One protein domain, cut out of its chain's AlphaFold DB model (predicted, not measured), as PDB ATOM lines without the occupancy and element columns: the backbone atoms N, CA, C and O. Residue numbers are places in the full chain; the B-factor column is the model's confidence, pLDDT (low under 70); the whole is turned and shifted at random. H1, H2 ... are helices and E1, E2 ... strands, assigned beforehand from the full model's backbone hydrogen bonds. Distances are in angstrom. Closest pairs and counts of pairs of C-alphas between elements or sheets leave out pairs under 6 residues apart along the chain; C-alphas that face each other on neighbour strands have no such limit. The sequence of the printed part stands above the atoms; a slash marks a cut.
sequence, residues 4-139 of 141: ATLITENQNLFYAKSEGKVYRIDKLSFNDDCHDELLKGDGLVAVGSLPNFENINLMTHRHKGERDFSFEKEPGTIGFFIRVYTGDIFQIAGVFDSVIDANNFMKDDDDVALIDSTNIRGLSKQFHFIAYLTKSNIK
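Overview. This is residues 4 to 139 of the 141 residues of an uncharacterized protein of Pseudoalteromonas elyakovii (UniProt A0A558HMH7). A long, strongly twisted sheet, E2 E1 E6 E7 E9 E8, is crossed at its E2 and E1 end by a small sheet, E3 E5 E4, the two forming a sandwich only partly face to face. H1 covers the far side of the small sheet, and H2 packs on the large sheet at E9, E7 and E8, so the helices lie at opposite ends of the domain. The 136 printed residues hold two named helices and nine strands, in the order E1 E2 E3 H1 E4 E5 E6 E7 H2 E8 E9; both sheets are antiparallel and the class is mixed. The whole is compact, with a radius of gyration of the C-alphas of 14.3 A and spans of 43 by 36 by 28 A.

Along the chain. E1, residues 13 to 18, begins at C-alpha 13 (110.357, 146.144, 176.804) and is 16.8 A long. E2 is residues 21 to 25 and E3 residues 27 to 29. H1, residues 32 to 41, measures 14.3 A. E4, residues 44 to 50, measures 16.2 A, and E5, residues 53 to 61, 21.0 A. E6 is residues 80 to 83; E7, residues 89 to 96, measures 19.2 A. H2, residues 99 to 108, measures 14.6 A. E8, residues 112 to 119, measures 20.9 A, and E9, residues 126 to 135, runs 24.4 A to C-alpha 135 (117.550, 150.297, 189.108).

Arrangement. In the large sheet, hairpin E1 and E2 has N 23 and O 16 at 2.8 A, within hydrogen-bond range; E1 and E6 have N 15 and O 81 at 2.8 A, hairpin E6 and E7 N 92 and O 80 at 2.8 A, E7 and E9 N 128 and O 96 at 2.8 A, and hairpin E8 and E9 N 129 and O 116 at 2.8 A. E2 runs on into E3 at 83 degrees. In the small sheet, E3 and E5 have N 57 and O 29 at 2.9 A, and hairpin E4 and E5 N 45 and O 60 at 2.8 A. The strands of the two sheets stand at 79 degrees; the closest C-alphas of E2 and E5, Ile 25 and Thr 60, are 5.0 A apart. H1 is on the small sheet at a height of 9.2 A, along its strands, and H2 is on the large sheet at 9.0 A, over E9 at 13 degrees on the local plane. E3, H1, E4 and E7, H2, E8 are split strand-helix-strand units, same-way strands with another between them, both crossovers right-handed. In H1 and H2 every O i to N i+4 pair is within hydrogen-bond range.

Size, cuts and confidence. The C-alphas farthest apart, Lys 40 and Asp 110, are 43.0 A apart. The printed part has no cut. The link E5 to E6, 18 residues, is long. The mean pLDDT of the printed part is 81.8, with 19 residues under 70, among them 67 to 78 and 137 to 139.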
ATOM      1  N   ALA A   4     108.964 150.101 162.206       74.94
ATOM      2  CA  ALA A   4     109.278 148.887 162.954       74.94
ATOM      3  C   ALA A   4     108.413 148.726 164.197       74.94
ATOM      4  O   ALA A   4     108.112 149.690 164.899       74.94
ATOM      5  N   THR A   5     108.078 147.475 164.511       75.44
ATOM      6  CA  THR A   5     107.696 147.107 165.876       75.44
ATOM      7  C   THR A   5     108.965 146.922 166.685       75.44
ATOM      8  O   THR A   5     109.867 146.196 166.259       75.44
ATOM      9  N   LEU A   6     109.022 147.550 167.854       75.06
ATOM     10  CA  LEU A   6     110.154 147.412 168.755       75.06
ATOM     11  C   LEU A   6     110.017 146.104 169.539       75.06
ATOM     12  O   LEU A   6     109.439 146.055 170.622       75.06
ATOM     13  N   ILE A   7     110.505 145.025 168.935       69.31
ATOM     14  CA  ILE A   7     110.636 143.712 169.565       69.31
ATOM     15  C   ILE A   7     112.127 143.433 169.648       69.31
ATOM     16  O   ILE A   7     112.786 143.330 168.614       69.31
ATOM     17  N   THR A   8     112.653 143.344 170.865       72.56
ATOM     18  CA  THR A   8     114.021 142.866 171.067       72.56
ATOM     19  C   THR A   8     114.050 141.349 170.954       72.56
ATOM     20  O   THR A   8     113.089 140.668 171.321       72.56
ATOM     21  N   GLU A   9     115.173 140.805 170.495       74.12
ATOM     22  CA  GLU A   9     115.422 139.359 170.516       74.12
ATOM     23  C   GLU A   9     115.380 138.806 171.956       74.12
ATOM     24  O   GLU A   9     114.978 137.666 172.182       74.12
ATOM     25  N   ASN A  10     115.690 139.658 172.939       76.88
ATOM     26  CA  ASN A  10     115.765 139.330 174.362       76.88
ATOM     27  C   ASN A  10     114.457 139.568 175.140       76.88
ATOM     28  O   ASN A  10     114.446 139.482 176.365       76.88
ATOM     29  N   GLN A  11     113.347 139.850 174.446       79.25
ATOM     30  CA  GLN A  11     112.019 140.106 175.037       79.25
ATOM     31  C   GLN A  11     111.965 141.280 176.033       79.25
ATOM     32  O   GLN A  11     110.993 141.440 176.775       79.25
ATOM     33  N   ASN A  12     112.982 142.135 176.022       85.44
ATOM     34  CA  ASN A  12     113.005 143.389 176.752       85.44
ATOM     35  C   ASN A  12     111.931 144.340 176.215       85.44
ATOM     36  O   ASN A  12     111.645 144.375 175.012       85.44
ATOM     37  N   LEU A  13     111.364 145.135 177.118       87.31
ATOM     38  CA  LEU A  13     110.357 146.144 176.804       87.31
ATOM     39  C   LEU A  13     110.938 147.536 177.011       87.31
ATOM     40  O   LEU A  13     111.642 147.766 177.989       87.31
ATOM     41  N   PHE A  14     110.590 148.477 176.141       88.12
ATOM     42  CA  PHE A  14     111.070 149.851 176.244       88.12
ATOM     43  C   PHE A  14     109.975 150.811 176.667       88.12
ATOM     44  O   PHE A  14     108.793 150.604 176.379       88.12
ATOM     45  N   TYR A  15     110.387 151.887 177.328       87.69
ATOM     46  CA  TYR A  15     109.499 152.920 177.829       87.69
ATOM     47  C   TYR A  15     110.125 154.305 177.674       87.69
ATOM     48  O   TYR A  15     111.340 154.439 177.760       87.69
ATOM     49  N   ALA A  16     109.305 155.342 177.510       86.50
ATOM     50  CA  ALA A  16     109.751 156.735 177.533       86.50
ATOM     51  C   ALA A  16     108.920 157.564 178.517       86.50
ATOM     52  O   ALA A  16     107.701 157.402 178.597       86.50
ATOM     53  N   LYS A  17     109.570 158.464 179.259       80.88
ATOM     54  CA  LYS A  17     108.927 159.412 180.169       80.88
ATOM     55  C   LYS A  17     108.636 160.716 179.439       80.88
ATOM     56  O   LYS A  17     109.551 161.369 178.956       80.88
ATOM     57  N   SER A  18     107.375 161.126 179.428       78.44
ATOM     58  CA  SER A  18     106.935 162.413 178.887       78.44
ATOM     59  C   SER A  18     105.748 162.939 179.697       78.44
ATOM     60  O   SER A  18     104.916 162.161 180.163       78.44
ATOM     61  N   GLU A  19     105.690 164.252 179.933       77.56
ATOM     62  CA  GLU A  19     104.604 164.916 180.684       77.56
ATOM     63  C   GLU A  19     104.260 164.257 182.039       77.56
ATOM     64  O   GLU A  19     103.095 164.091 182.406       77.56
ATOM     65  N   GLY A  20     105.279 163.819 182.785       73.38
ATOM     66  CA  GLY A  20     105.090 163.160 184.085       73.38
ATOM     67  C   GLY A  20     104.480 161.754 184.011       73.38
ATOM     68  O   GLY A  20     104.103 161.207 185.043       73.38
ATOM     69  N   LYS A  21     104.392 161.161 182.817       77.38
ATOM     70  CA  LYS A  21     103.950 159.781 182.591       77.38
ATOM     71  C   LYS A  21     105.046 158.955 181.942       77.38
ATOM     72  O   LYS A  21     105.930 159.506 181.294       77.38
ATOM     73  N   VAL A  22     104.953 157.638 182.069       81.12
ATOM     74  CA  VAL A  22     105.804 156.679 181.363       81.12
ATOM     75  C   VAL A  22     104.972 155.879 180.382       81.12
ATOM     76  O   VAL A  22     103.986 155.253 180.752       81.12
ATOM     77  N   TYR A  23     105.388 155.890 179.126       86.56
ATOM     78  CA  TYR A  23     104.696 155.244 178.028       86.56
ATOM     79  C   TYR A  23     105.495 154.048 177.545       86.56
ATOM     80  O   TYR A  23     106.695 154.169 177.307       86.56
ATOM     81  N   ARG A  24     104.836 152.903 177.366       87.81
ATOM     82  CA  ARG A  24     105.456 151.749 176.711       87.81
ATOM     83  C   ARG A  24     105.651 152.048 175.227       87.81
ATOM     84  O   ARG A  24     104.680 152.318 174.530       87.81
ATOM     85  N   ILE A  25     106.882 151.918 174.751       88.38
ATOM     86  CA  ILE A  25     107.207 152.032 173.331       88.38
ATOM     87  C   ILE A  25     106.901 150.701 172.652       88.38
ATOM     88  O   ILE A  25     107.371 149.644 173.079       88.38
ATOM     89  N   ASP A  26     106.098 150.749 171.599       86.56
ATOM     90  CA  ASP A  26     105.723 149.583 170.795       86.56
ATOM     91  C   ASP A  26     106.145 149.714 169.329       86.56
ATOM     92  O   ASP A  26     106.323 148.697 168.646       86.56
ATOM     93  N   LYS A  27     106.370 150.941 168.851       88.19
ATOM     94  CA  LYS A  27     106.753 151.230 167.470       88.19
ATOM     95  C   LYS A  27     107.900 152.235 167.396       88.19
ATOM     96  O   LYS A  27     108.065 153.087 168.268       88.19
ATOM     97  N   LEU A  28     108.661 152.146 166.312       87.75
ATOM     98  CA  LEU A  28     109.638 153.148 165.899       87.75
ATOM     99  C   LEU A  28     109.271 153.685 164.520       87.75
ATOM    100  O   LEU A  28     108.907 152.908 163.628       87.75
ATOM    101  N   SER A  29     109.412 155.000 164.359       88.56
ATOM    102  CA  SER A  29     109.393 155.655 163.054       88.56
ATOM    103  C   SER A  29     110.790 156.124 162.672       88.56
ATOM    104  O   SER A  29     111.501 156.664 163.513       88.56
ATOM    105  N   PHE A  30     111.170 155.928 161.411       85.81
ATOM    106  CA  PHE A  30     112.511 156.240 160.902       85.81
ATOM    107  C   PHE A  30     112.556 157.455 159.973       85.81
ATOM    108  O   PHE A  30     113.640 157.909 159.609       85.81
ATOM    109  N   ASN A  31     111.389 157.924 159.531       82.62
ATOM    110  CA  ASN A  31     111.219 159.061 158.637       82.62
ATOM    111  C   ASN A  31     109.790 159.618 158.738       82.62
ATOM    112  O   ASN A  31     108.916 159.017 159.373       82.62
ATOM    113  N   ASP A  32     109.560 160.758 158.094       82.56
ATOM    114  CA  ASP A  32     108.272 161.453 158.134       82.56
ATOM    115  C   ASP A  32     107.143 160.610 157.529       82.56
ATOM    116  O   ASP A  32     106.069 160.521 158.118       82.56
ATOM    117  N   ASP A  33     107.402 159.901 156.425       85.50
ATOM    118  CA  ASP A  33     106.404 159.041 155.772       85.50
ATOM    119  C   ASP A  33     105.867 157.959 156.722       85.50
ATOM    120  O   ASP A  33     104.656 157.758 156.842       85.50
ATOM    121  N   CYS A  34     106.764 157.268 157.430       84.94
ATOM    122  CA  CYS A  34     106.384 156.268 158.421       84.94
ATOM    123  C   CYS A  34     105.649 156.892 159.609       84.94
ATOM    124  O   CYS A  34     104.693 156.314 160.133       84.94
ATOM    125  N   HIS A  35     106.096 158.066 160.051       84.38
ATOM    126  CA  HIS A  35     105.472 158.756 161.168       84.38
ATOM    127  C   HIS A  35     104.009 159.071 160.845       84.38
ATOM    128  O   HIS A  35     103.111 158.732 161.617       84.38
ATOM    129  N   ASP A  36     103.776 159.624 159.659       85.44
ATOM    130  CA  ASP A  36     102.456 159.922 159.124       85.44
ATOM    131  C   ASP A  36     101.568 158.678 159.005       85.44
ATOM    132  O   ASP A  36     100.388 158.727 159.362       85.44
ATOM    133  N   GLU A  37     102.117 157.564 158.515       85.88
ATOM    134  CA  GLU A  37     101.406 156.286 158.407       85.88
ATOM    135  C   GLU A  37     100.953 155.781 159.788       85.88
ATOM    136  O   GLU A  37      99.770 155.494 159.996       85.88
ATOM    137  N   LEU A  38     101.872 155.751 160.759       84.19
ATOM    138  CA  LEU A  38     101.604 155.298 162.128       84.19
ATOM    139  C   LEU A  38     100.594 156.196 162.857       84.19
ATOM    140  O   LEU A  38      99.742 155.697 163.598       84.19
ATOM    141  N   LEU A  39     100.660 157.514 162.645       82.38
ATOM    142  CA  LEU A  39      99.711 158.462 163.232       82.38
ATOM    143  C   LEU A  39      98.298 158.315 162.653       82.38
ATOM    144  O   LEU A  39      97.324 158.439 163.398       82.38
ATOM    145  N   LYS A  40      98.173 158.059 161.344       81.00
ATOM    146  CA  LYS A  40      96.874 157.917 160.661       81.00
ATOM    147  C   LYS A  40      96.189 156.581 160.971       81.00
ATOM    148  O   LYS A  40      94.962 156.543 161.006       81.00
ATOM    149  N   GLY A  41      96.956 155.508 161.191       70.31
ATOM    150  CA  GLY A  41      96.430 154.143 161.333       70.31
ATOM    151  C   GLY A  41      96.104 153.688 162.762       70.31
ATOM    152  O   GLY A  41      95.047 153.101 162.979       70.31
ATOM    153  N   ASP A  42      96.975 153.970 163.741       72.12
ATOM    154  CA  ASP A  42      97.018 153.189 164.997       72.12
ATOM    155  C   ASP A  42      96.776 154.009 166.287       72.12
ATOM    156  O   ASP A  42      96.929 153.506 167.410       72.12
ATOM    157  N   GLY A  43      96.399 155.288 166.170       79.75
ATOM    158  CA  GLY A  43      96.179 156.157 167.339       79.75
ATOM    159  C   GLY A  43      97.442 156.343 168.195       79.75
ATOM    160  O   GLY A  43      97.366 156.494 169.423       79.75
ATOM    161  N   LEU A  44      98.605 156.283 167.548       86.56
ATOM    162  CA  LEU A  44      99.910 156.456 168.168       86.56
ATOM    163  C   LEU A  44     100.243 157.945 168.345       86.56
ATOM    164  O   LEU A  44      99.612 158.827 167.763       86.56
ATOM    165  N   VAL A  45     101.230 158.220 169.188       86.69
ATOM    166  CA  VAL A  45     101.856 159.525 169.399       86.69
ATOM    167  C   VAL A  45     103.364 159.326 169.538       86.69
ATOM    168  O   VAL A  45     103.806 158.326 170.112       86.69
ATOM    169  N   ALA A  46     104.148 160.269 169.017       87.25
ATOM    170  CA  ALA A  46     105.572 160.343 169.323       87.25
ATOM    171  C   ALA A  46     105.754 160.879 170.743       87.25
ATOM    172  O   ALA A  46     105.128 161.869 171.121       87.25
ATOM    173  N   VAL A  47     106.607 160.221 171.522       85.31
ATOM    174  CA  VAL A  47     106.928 160.625 172.905       85.31
ATOM    175  C   VAL A  47     108.377 161.052 173.089       85.31
ATOM    176  O   VAL A  47     108.748 161.497 174.172       85.31
ATOM    177  N   GLY A  48     109.183 160.948 172.037       85.62
ATOM    178  CA  GLY A  48     110.566 161.398 171.996       85.62
ATOM    179  C   GLY A  48     111.310 160.775 170.822       85.62
ATOM    180  O   GLY A  48     110.709 160.074 170.004       85.62
ATOM    181  N   SER A  49     112.620 160.991 170.793       86.75
ATOM    182  CA  SER A  49     113.533 160.355 169.844       86.75
ATOM    183  C   SER A  49     114.418 159.328 170.547       86.75
ATOM    184  O   SER A  49     114.619 159.388 171.763       86.75
ATOM    185  N   LEU A  50     114.937 158.365 169.788       86.75
ATOM    186  CA  LEU A  50     115.912 157.404 170.289       86.75
ATOM    187  C   LEU A  50     117.214 158.154 170.651       86.75
ATOM    188  O   LEU A  50     117.684 158.956 169.840       86.75
ATOM    189  N   PRO A  51     117.819 157.920 171.832       85.62
ATOM    190  CA  PRO A  51     119.071 158.582 172.205       85.62
ATOM    191  C   PRO A  51     120.155 158.391 171.138       85.62
ATOM    192  O   PRO A  51     120.299 157.289 170.620       85.62
ATOM    193  N   ASN A  52     120.899 159.454 170.814       86.06
ATOM    194  CA  ASN A  52     121.900 159.527 169.732       86.06
ATOM    195  C   ASN A  52     121.359 159.377 168.292       86.06
ATOM    196  O   ASN A  52     122.129 159.490 167.341       86.06
ATOM    197  N   PHE A  53     120.051 159.171 168.110       86.50
ATOM    198  CA  PHE A  53     119.406 159.008 166.805       86.50
ATOM    199  C   PHE A  53     118.122 159.850 166.736       86.50
ATOM    200  O   PHE A  53     117.009 159.323 166.748       86.50
ATOM    201  N   GLU A  54     118.268 161.176 166.656       84.69
ATOM    202  CA  GLU A  54     117.149 162.139 166.683       84.69
ATOM    203  C   GLU A  54     116.111 161.922 165.570       84.69
ATOM    204  O   GLU A  54     114.937 162.245 165.739       84.69
ATOM    205  N   ASN A  55     116.531 161.320 164.454       84.25
ATOM    206  CA  ASN A  55     115.679 160.975 163.319       84.25
ATOM    207  C   ASN A  55     114.810 159.722 163.547       84.25
ATOM    208  O   ASN A  55     113.984 159.394 162.697       84.25
ATOM    209  N   ILE A  56     115.015 158.995 164.650       87.44
ATOM    210  CA  ILE A  56     114.217 157.825 165.015       87.44
ATOM    211  C   ILE A  56     113.250 158.224 166.126       87.44
ATOM    212  O   ILE A  56     113.649 158.397 167.275       87.44
ATOM    213  N   ASN A  57     111.962 158.311 165.802       89.00
ATOM    214  CA  ASN A  57     110.925 158.659 166.770       89.00
ATOM    215  C   ASN A  57     110.427 157.418 167.521       89.00
ATOM    216  O   ASN A  57     110.081 156.395 166.918       89.00
ATOM    217  N   LEU A  58     110.345 157.540 168.845       88.31
ATOM    218  CA  LEU A  58     109.773 156.558 169.761       88.31
ATOM    219  C   LEU A  58     108.258 156.763 169.834       88.31
ATOM    220  O   LEU A  58     107.786 157.835 170.225       88.31
ATOM    221  N   MET A  59     107.493 155.733 169.476       89.50
ATOM    222  CA  MET A  59     106.041 155.823 169.340       89.50
ATOM    223  C   MET A  59     105.328 154.935 170.371       89.50
ATOM    224  O   MET A  59     105.797 153.848 170.716       89.50
ATOM    225  N   THR A  60     104.180 155.411 170.853       88.62
ATOM    226  CA  THR A  60     103.291 154.729 171.814       88.62
ATOM    227  C   THR A  60     101.834 155.050 171.495       88.62
ATOM    228  O   THR A  60     101.544 156.068 170.873       88.62
ATOM    229  N   HIS A  61     100.875 154.273 171.997       86.12
ATOM    230  CA  HIS A  61      99.464 154.674 171.955       86.12
ATOM    231  C   HIS A  61      99.158 155.859 172.886       86.12
ATOM    232  O   HIS A  61      99.600 155.892 174.039       86.12
ATOM    233  N   ARG A  62      98.296 156.774 172.409       73.44
ATOM    234  CA  ARG A  62      97.909 158.057 173.042       73.44
ATOM    235  C   ARG A  62      97.414 157.973 174.499       73.44
ATOM    236  O   ARG A  62      97.424 158.979 175.204       73.44
ATOM    237  N   HIS A  63      96.994 156.799 174.977       68.88
ATOM    238  CA  HIS A  63      96.376 156.621 176.300       68.88
ATOM    239  C   HIS A  63      97.041 155.562 177.199       68.88
ATOM    240  O   HIS A  63      96.467 155.202 178.220       68.88
ATOM    241  N   LYS A  64      98.240 155.067 176.861       70.94
ATOM    242  CA  LYS A  64      98.923 153.979 177.601       70.94
ATOM    243  C   LYS A  64     100.045 154.458 178.547       70.94
ATOM    244  O   LYS A  64     101.065 153.788 178.674       70.94
ATOM    245  N   GLY A  65      99.899 155.641 179.147       69.69
ATOM    246  CA  GLY A  65     100.927 156.238 180.013       69.69
ATOM    247  C   GLY A  65     100.655 156.056 181.510       69.69
ATOM    248  O   GLY A  65      99.623 156.526 181.991       69.69
ATOM    249  N   GLU A  66     101.603 155.472 182.244       71.94
ATOM    250  CA  GLU A  66     101.551 155.283 183.703       71.94
ATOM    251  C   GLU A  66     102.024 156.529 184.463       71.94
ATOM    252  O   GLU A  66     103.001 157.160 184.067       71.94
ATOM    253  N   ARG A  67     101.341 156.897 185.559       64.50
ATOM    254  CA  ARG A  67     101.584 158.158 186.301       64.50
ATOM    255  C   ARG A  67     102.520 158.023 187.509       64.50
ATOM    256  O   ARG A  67     103.151 159.002 187.891       64.50
ATOM    257  N   ASP A  68     102.636 156.833 188.094       63.59
ATOM    258  CA  ASP A  68     103.369 156.616 189.351       63.59
ATOM    259  C   ASP A  68     104.807 156.132 189.099       63.59
ATOM    260  O   ASP A  68     105.192 155.010 189.446       63.59
ATOM    261  N   PHE A  69     105.615 156.998 188.481       61.69
ATOM    262  CA  PHE A  69     107.013 156.720 188.151       61.69
ATOM    263  C   PHE A  69     107.986 157.651 188.884       61.69
ATOM    264  O   PHE A  69     107.884 158.873 188.781       61.69
ATOM    265  N   SER A  70     108.985 157.076 189.556       56.34
ATOM    266  CA  SER A  70     110.103 157.819 190.145       56.34
ATOM    267  C   SER A  70     111.436 157.328 189.573       56.34
ATOM    268  O   SER A  70     111.867 156.219 189.882       56.34
ATOM    269  N   PHE A  71     112.104 158.167 188.777       57.59
ATOM    270  CA  PHE A  71     113.537 158.056 188.486       57.59
ATOM    271  C   PHE A  71     114.131 159.448 188.358       57.59
ATOM    272  O   PHE A  71     113.543 160.264 187.643       57.59
ATOM    273  N   GLU A  72     115.300 159.662 188.965       55.31
ATOM    274  CA  GLU A  72     116.181 160.794 188.675       55.31
ATOM    275  C   GLU A  72     117.646 160.384 188.894       55.31
ATOM    276  O   GLU A  72     118.041 160.089 190.021       55.31
ATOM    277  N   LYS A  73     118.456 160.396 187.828       52.25
ATOM    278  CA  LYS A  73     119.895 160.689 187.949       52.25
ATOM    279  C   LYS A  73     120.255 162.047 187.329       52.25
ATOM    280  O   LYS A  73     121.228 162.628 187.776       52.25
ATOM    281  N   GLU A  74     119.428 162.632 186.452       48.19
ATOM    282  CA  GLU A  74     119.561 164.045 186.052       48.19
ATOM    283  C   GLU A  74     118.213 164.710 185.697       48.19
ATOM    284  O   GLU A  74     117.356 164.072 185.075       48.19
ATOM    285  N   PRO A  75     118.012 165.997 186.033       43.88
ATOM    286  CA  PRO A  75     116.941 166.816 185.477       43.88
ATOM    287  C   PRO A  75     117.290 167.258 184.045       43.88
ATOM    288  O   PRO A  75     118.255 167.988 183.848       43.88
ATOM    289  N   GLY A  76     116.479 166.884 183.049       48.94
ATOM    290  CA  GLY A  76     116.508 167.513 181.714       48.94
ATOM    291  C   GLY A  76     116.511 166.564 180.515       48.94
ATOM    292  O   GLY A  76     116.132 166.981 179.424       48.94
ATOM    293  N   THR A  77     116.858 165.289 180.695       50.97
ATOM    294  CA  THR A  77     116.776 164.278 179.631       50.97
ATOM    295  C   THR A  77     115.416 163.577 179.654       50.97
ATOM    296  O   THR A  77     114.912 163.176 180.705       50.97
ATOM    297  N   ILE A  78     114.784 163.441 178.481       60.03
ATOM    298  CA  ILE A  78     113.609 162.579 178.297       60.03
ATOM    299  C   ILE A  78     114.031 161.175 178.741       60.03
ATOM    300  O   ILE A  78     114.894 160.560 178.122       60.03
ATOM    301  N   GLY A  79     113.478 160.692 179.855       76.25
ATOM    302  CA  GLY A  79     113.881 159.407 180.415       76.25
ATOM    303  C   GLY A  79     113.483 158.279 179.470       76.25
ATOM    304  O   GLY A  79     112.292 158.043 179.273       76.25
ATOM    305  N   PHE A  80     114.455 157.589 178.883       86.31
ATOM    306  CA  PHE A  80     114.238 156.369 178.111       86.31
ATOM    307  C   PHE A  80     114.637 155.171 178.974       86.31
ATOM    308  O   PHE A  80     115.679 155.195 179.619       86.31
ATOM    309  N   PHE A  81     113.804 154.136 179.034       87.44
ATOM    310  CA  PHE A  81     113.971 153.021 179.964       87.44
ATOM    311  C   PHE A  81     113.813 151.686 179.260       87.44
ATOM    312  O   PHE A  81     113.039 151.552 178.310       87.44
ATOM    313  N   ILE A  82     114.488 150.679 179.798       88.25
ATOM    314  CA  ILE A  82     114.346 149.287 179.396       88.25
ATOM    315  C   ILE A  82     113.954 148.449 180.606       88.25
ATOM    316  O   ILE A  82     114.550 148.561 181.676       88.25
ATOM    317  N   ARG A  83     112.933 147.610 180.438       88.06
ATOM    318  CA  ARG A  83     112.591 146.533 181.361       88.06
ATOM    319  C   ARG A  83     113.199 145.250 180.828       88.06
ATOM    320  O   ARG A  83     112.796 144.789 179.758       88.06
ATOM    321  N   VAL A  84     114.140 144.689 181.575       87.88
ATOM    322  CA  VAL A  84     114.774 143.418 181.223       87.88
ATOM    323  C   VAL A  84     113.893 142.233 181.614       87.88
ATOM    324  O   VAL A  84     112.947 142.381 182.392       87.88
ATOM    325  N   TYR A  85     114.205 141.041 181.105       82.31
ATOM    326  CA  TYR A  85     113.423 139.821 181.349       82.31
ATOM    327  C   TYR A  85     113.198 139.493 182.841       82.31
ATOM    328  O   TYR A  85     112.178 138.897 183.185       82.31
ATOM    329  N   THR A  86     114.105 139.901 183.740       83.75
ATOM    330  CA  THR A  86     113.952 139.718 185.200       83.75
ATOM    331  C   THR A  86     112.854 140.597 185.802       83.75
ATOM    332  O   THR A  86     112.476 140.418 186.957       83.75
ATOM    333  N   GLY A  87     112.331 141.552 185.033       82.88
ATOM    334  CA  GLY A  87     111.370 142.553 185.470       82.88
ATOM    335  C   GLY A  87     112.010 143.832 186.003       82.88
ATOM    336  O   GLY A  87     111.282 144.806 186.189       82.88
ATOM    337  N   ASP A  88     113.332 143.844 186.195       86.06
ATOM    338  CA  ASP A  88     114.087 145.035 186.570       86.06
ATOM    339  C   ASP A  88     114.072 146.074 185.450       86.06
ATOM    340  O   ASP A  88     113.967 145.745 184.266       86.06
ATOM    341  N   ILE A  89     114.163 147.344 185.835       86.56
ATOM    342  CA  ILE A  89     114.016 148.470 184.918       86.56
ATOM    343  C   ILE A  89     115.193 149.395 185.110       86.56
ATOM    344  O   ILE A  89     115.524 149.751 186.239       86.56
ATOM    345  N   PHE A  90     115.795 149.795 184.002       88.12
ATOM    346  CA  PHE A  90     116.984 150.629 183.987       88.12
ATOM    347  C   PHE A  90     116.778 151.808 183.045       88.12
ATOM    348  O   PHE A  90     116.126 151.673 182.003       88.12
ATOM    349  N   GLN A  91     117.313 152.972 183.412       88.06
ATOM    350  CA  GLN A  91     117.366 154.111 182.501       88.06
ATOM    351  C   GLN A  91     118.471 153.888 181.474       88.06
ATOM    352  O   GLN A  91     119.622 153.662 181.842       88.06
ATOM    353  N   ILE A  92     118.120 154.004 180.198       89.50
ATOM    354  CA  ILE A  92     119.069 154.045 179.097       89.50
ATOM    355  C   ILE A  92     119.870 155.345 179.194       89.50
ATOM    356  O   ILE A  92     119.305 156.439 179.183       89.50
ATOM    357  N   ALA A  93     121.186 155.200 179.302       89.06
ATOM    358  CA  ALA A  93     122.154 156.288 179.277       89.06
ATOM    359  C   ALA A  93     122.549 156.644 177.834       89.06
ATOM    360  O   ALA A  93     122.789 157.807 177.529       89.06
ATOM    361  N   GLY A  94     122.557 155.656 176.934       90.12
ATOM    362  CA  GLY A  94     122.869 155.864 175.524       90.12
ATOM    363  C   GLY A  94     122.494 154.672 174.650       90.12
ATOM    364  O   GLY A  94     122.331 153.546 175.130       90.12
ATOM    365  N   VAL A  95     122.353 154.932 173.353       91.44
ATOM    366  CA  VAL A  95     122.147 153.904 172.329       91.44
ATOM    367  C   VAL A  95     123.183 154.107 171.231       91.44
ATOM    368  O   VAL A  95     123.431 155.235 170.812       91.44
ATOM    369  N   PHE A  96     123.801 153.024 170.773       93.38
ATOM    370  CA  PHE A  96     124.889 153.069 169.795       93.38
ATOM    371  C   PHE A  96     124.691 151.999 168.727       93.38
ATOM    372  O   PHE A  96     124.157 150.933 169.013       93.38
ATOM    373  N   ASP A  97     125.143 152.255 167.505       92.62
ATOM    374  CA  ASP A  97     125.134 151.289 166.398       92.62
ATOM    375  C   ASP A  97     126.531 150.707 166.105       92.62
ATOM    376  O   ASP A  97     126.746 150.018 165.106       92.62
ATOM    377  N   SER A  98     127.482 150.994 166.995       94.31
ATOM    378  CA  SER A  98     128.890 150.634 166.909       94.31
ATOM    379  C   SER A  98     129.374 150.139 168.267       94.31
ATOM    380  O   SER A  98     129.248 150.825 169.284       94.31
ATOM    381  N   VAL A  99     129.983 148.952 168.276       92.94
ATOM    382  CA  VAL A  99     130.612 148.375 169.475       92.94
ATOM    383  C   VAL A  99     131.742 149.269 169.990       92.94
ATOM    384  O   VAL A  99     131.973 149.343 171.194       92.94
ATOM    385  N   ILE A 100     132.454 149.957 169.094       95.06
ATOM    386  CA  ILE A 100     133.563 150.841 169.469       95.06
ATOM    387  C   ILE A 100     133.031 152.035 170.263       95.06
ATOM    388  O   ILE A 100     133.563 152.331 171.329       95.06
ATOM    389  N   ASP A 101     131.959 152.667 169.785       94.62
ATOM    390  CA  ASP A 101     131.388 153.850 170.435       94.62
ATOM    391  C   ASP A 101     130.707 153.485 171.753       94.62
ATOM    392  O   ASP A 101     130.911 154.166 172.756       94.62
ATOM    393  N   ALA A 102     130.006 152.347 171.789       93.88
ATOM    394  CA  ALA A 102     129.460 151.787 173.021       93.88
ATOM    395  C   ALA A 102     130.558 151.554 174.076       93.88
ATOM    396  O   ALA A 102     130.422 151.955 175.230       93.88
ATOM    397  N   ASN A 103     131.678 150.944 173.678       93.56
ATOM    398  CA  ASN A 103     132.804 150.703 174.579       93.56
ATOM    399  C   ASN A 103     133.492 151.992 175.026       93.56
ATOM    400  O   ASN A 103     133.979 152.044 176.148       93.56
ATOM    401  N   ASN A 104     133.585 153.003 174.162       94.62
ATOM    402  CA  ASN A 104     134.160 154.287 174.545       94.62
ATOM    403  C   ASN A 104     133.268 154.993 175.568       94.62
ATOM    404  O   ASN A 104     133.774 155.405 176.602       94.62
ATOM    405  N   PHE A 105     131.949 155.003 175.358       92.38
ATOM    406  CA  PHE A 105     131.003 155.558 176.325       92.38
ATOM    407  C   PHE A 105     131.102 154.876 177.701       92.38
ATOM    408  O   PHE A 105     131.173 155.553 178.718       92.38
ATOM    409  N   MET A 106     131.180 153.540 177.742       93.88
ATOM    410  CA  MET A 106     131.308 152.793 179.007       93.88
ATOM    411  C   MET A 106     132.673 152.938 179.698       93.88
ATOM    412  O   MET A 106     132.802 152.540 180.848       93.88
ATOM    413  N   LYS A 107     133.711 153.441 179.019       93.69
ATOM    414  CA  LYS A 107     135.002 153.734 179.669       93.69
ATOM    415  C   LYS A 107     134.984 155.057 180.424       93.69
ATOM    416  O   LYS A 107     135.798 155.235 181.323       93.69
ATOM    417  N   ASP A 108     134.114 155.973 180.008       90.75
ATOM    418  CA  ASP A 108     134.056 157.331 180.541       90.75
ATOM    419  C   ASP A 108     133.093 157.444 181.740       90.75
ATOM    420  O   ASP A 108     133.170 158.416 182.491       90.75
ATOM    421  N   ASP A 109     132.218 156.453 181.944       86.50
ATOM    422  CA  ASP A 109     131.267 156.384 183.058       86.50
ATOM    423  C   ASP A 109     131.192 154.953 183.628       86.50
ATOM    424  O   ASP A 109     130.686 154.031 182.988       86.50
ATOM    425  N   ASP A 110     131.688 154.764 184.855       89.56
ATOM    426  CA  ASP A 110     131.683 153.469 185.553       89.56
ATOM    427  C   ASP A 110     130.276 153.055 186.044       89.56
ATOM    428  O   ASP A 110     130.063 151.903 186.434       89.56
ATOM    429  N   ASP A 111     129.299 153.971 186.035       90.31
ATOM    430  CA  ASP A 111     127.929 153.716 186.496       90.31
ATOM    431  C   ASP A 111     127.008 153.190 185.385       90.31
ATOM    432  O   ASP A 111     125.793 153.066 185.598       90.31
ATOM    433  N   VAL A 112     127.544 152.875 184.204       92.94
ATOM    434  CA  VAL A 112     126.773 152.347 183.077       92.94
ATOM    435  C   VAL A 112     127.262 150.975 182.623       92.94
ATOM    436  O   VAL A 112     128.421 150.605 182.773       92.94
ATOM    437  N   ALA A 113     126.359 150.197 182.028       93.25
ATOM    438  CA  ALA A 113     126.695 148.923 181.410       93.25
ATOM    439  C   ALA A 113     125.826 148.633 180.187       93.25
ATOM    440  O   ALA A 113     124.684 149.091 180.075       93.25
ATOM    441  N   LEU A 114     126.364 147.819 179.279       93.62
ATOM    442  CA  LEU A 114     125.613 147.249 178.167       93.62
ATOM    443  C   LEU A 114     124.512 146.332 178.713       93.62
ATOM    444  O   LEU A 114     124.802 145.314 179.340       93.62
ATOM    445  N   ILE A 115     123.254 146.687 178.455       90.88
ATOM    446  CA  ILE A 115     122.089 145.942 178.948       90.88
ATOM    447  C   ILE A 115     121.425 145.109 177.852       90.88
ATOM    448  O   ILE A 115     120.816 144.080 178.139       90.88
ATOM    449  N   ASP A 116     121.542 145.540 176.595       90.25
ATOM    450  CA  ASP A 116     120.986 144.821 175.456       90.25
ATOM    451  C   ASP A 116     121.755 145.127 174.166       90.25
ATOM    452  O   ASP A 116     122.337 146.199 173.994       90.25
ATOM    453  N   SER A 117     121.757 144.177 173.238       90.94
ATOM    454  CA  SER A 117     122.242 144.356 171.872       90.94
ATOM    455  C   SER A 117     121.316 143.598 170.943       90.94
ATOM    456  O   SER A 117     121.400 142.378 170.840       90.94
ATOM    457  N   THR A 118     120.412 144.315 170.282       87.25
ATOM    458  CA  THR A 118     119.371 143.687 169.463       87.25
ATOM    459  C   THR A 118     119.351 144.267 168.062       87.25
ATOM    460  O   THR A 118     119.556 145.464 167.844       87.25
ATOM    461  N   ASN A 119     119.050 143.409 167.094       84.25
ATOM    462  CA  ASN A 119     118.621 143.872 165.788       84.25
ATOM    463  C   ASN A 119     117.170 144.325 165.910       84.25
ATOM    464  O   ASN A 119     116.312 143.581 166.386       84.25
ATOM    465  N   ILE A 120     116.885 145.555 165.498       75.94
ATOM    466  CA  ILE A 120     115.509 146.036 165.424       75.94
ATOM    467  C   ILE A 120     114.984 145.669 164.043       75.94
ATOM    468  O   ILE A 120     115.533 146.087 163.023       75.94
ATOM    469  N   ARG A 121     113.902 144.890 163.995       70.75
ATOM    470  CA  ARG A 121     113.296 144.461 162.731       70.75
ATOM    471  C   ARG A 121     112.971 145.669 161.845       70.75
ATOM    472  O   ARG A 121     112.152 146.495 162.221       70.75
ATOM    473  N   GLY A 122     113.539 145.712 160.642       67.00
ATOM    474  CA  GLY A 122     113.358 146.819 159.693       67.00
ATOM    475  C   GLY A 122     114.543 147.784 159.633       67.00
ATOM    476  O   GLY A 122     114.601 148.597 158.718       67.00
ATOM    477  N   LEU A 123     115.512 147.646 160.541       72.00
ATOM    478  CA  LEU A 123     116.801 148.327 160.486       72.00
ATOM    479  C   LEU A 123     117.906 147.339 160.100       72.00
ATOM    480  O   LEU A 123     117.838 146.153 160.412       72.00
ATOM    481  N   SER A 124     118.925 147.835 159.396       77.31
ATOM    482  CA  SER A 124     120.098 147.047 158.988       77.31
ATOM    483  C   SER A 124     121.196 146.996 160.051       77.31
ATOM    484  O   SER A 124     122.167 146.261 159.884       77.31
ATOM    485  N   LYS A 125     121.061 147.790 161.116       83.56
ATOM    486  CA  LYS A 125     122.054 147.932 162.179       83.56
ATOM    487  C   LYS A 125     121.578 147.249 163.458       83.56
ATOM    488  O   LYS A 125     120.387 147.290 163.784       83.56
ATOM    489  N   GLN A 126     122.522 146.657 164.181       89.06
ATOM    490  CA  GLN A 126     122.321 146.256 165.568       89.06
ATOM    491  C   GLN A 126     122.418 147.503 166.449       89.06
ATOM    492  O   GLN A 126     123.271 148.355 166.213       89.06
ATOM    493  N   PHE A 127     121.551 147.607 167.454       90.06
ATOM    494  CA  PHE A 127     121.593 148.690 168.430       90.06
ATOM    495  C   PHE A 127     122.029 148.148 169.786       90.06
ATOM    496  O   PHE A 127     121.478 147.160 170.278       90.06
ATOM    497  N   HIS A 128     123.009 148.822 170.371       93.19
ATOM    498  CA  HIS A 128     123.598 148.556 171.672       93.19
ATOM    499  C   HIS A 128     123.007 149.539 172.676       93.19
ATOM    500  O   HIS A 128     123.223 150.747 172.581       93.19
ATOM    501  N   PHE A 129     122.242 149.017 173.625       91.62
ATOM    502  CA  PHE A 129     121.597 149.798 174.664       91.62
ATOM    503  C   PHE A 129     122.487 149.773 175.898       91.62
ATOM    504  O   PHE A 129     122.767 148.706 176.446       91.62
ATOM    505  N   ILE A 130     122.928 150.947 176.331       93.12
ATOM    506  CA  ILE A 130     123.700 151.122 177.557       93.12
ATOM    507  C   ILE A 130     122.793 151.789 178.581       93.12
ATOM    508  O   ILE A 130     122.132 152.783 178.281       93.12
ATOM    509  N   ALA A 131     122.746 151.232 179.784       92.06
ATOM    510  CA  ALA A 131     121.894 151.707 180.859       92.06
ATOM    511  C   ALA A 131     122.700 151.986 182.123       92.06
ATOM    512  O   ALA A 131     123.732 151.360 182.357       92.06
ATOM    513  N   TYR A 132     122.196 152.894 182.951       90.38
ATOM    514  CA  TYR A 132     122.724 153.087 184.294       90.38
ATOM    515  C   TYR A 132     122.498 151.828 185.138       90.38
ATOM    516  O   TYR A 132     121.421 151.231 185.101       90.38
ATOM    517  N   LEU A 133     123.493 151.457 185.944       87.50
ATOM    518  CA  LEU A 133     123.450 150.296 186.840       87.50
ATOM    519  C   LEU A 133     122.425 150.455 187.977       87.50
ATOM    520  O   LEU A 133     121.966 149.472 188.565       87.50
ATOM    521  N   THR A 134     122.024 151.691 188.272       85.94
ATOM    522  CA  THR A 134     120.981 151.997 189.254       85.94
ATOM    523  C   THR A 134     119.601 151.622 188.721       85.94
ATOM    524  O   THR A 134     119.115 152.190 187.742       85.94
ATOM    525  N   LYS A 135     118.929 150.699 189.416       81.75
ATOM    526  CA  LYS A 135     117.550 150.297 189.108       81.75
ATOM    527  C   LYS A 135     116.571 151.462 189.274       81.75
ATOM    528  O   LYS A 135     116.559 152.139 190.303       81.75
ATOM    529  N   SER A 136     115.683 151.621 188.303       75.88
ATOM    530  CA  SER A 136     114.534 152.519 188.376       75.88
ATOM    531  C   SER A 136     113.426 151.904 189.226       75.88
ATOM    532  O   SER A 136     113.061 150.741 189.050       75.88
ATOM    533  N   ASN A 137     112.838 152.695 190.126       68.19
ATOM    534  CA  ASN A 137     111.710 152.249 190.937       68.19
ATOM    535  C   ASN A 137     110.388 152.611 190.243       68.19
ATOM    536  O   ASN A 137     109.932 153.756 190.308       68.19
ATOM    537  N   ILE A 138     109.777 151.626 189.574       63.56
ATOM    538  CA  ILE A 138     108.412 151.738 189.045       63.56
ATOM    539  C   ILE A 138     107.459 151.115 190.052       63.56
ATOM    540  O   ILE A 138     107.466 149.903 190.262       63.56
ATOM    541  N   LYS A 139     106.638 151.957 190.686       56.09
ATOM    542  CA  LYS A 139     105.820 151.528 191.822       56.09
ATOM    543  C   LYS A 139     104.621 150.675 191.411       56.09
ATOM    544  O   LYS A 139     104.172 149.891 192.245       56.09
TER     545      LYS A 139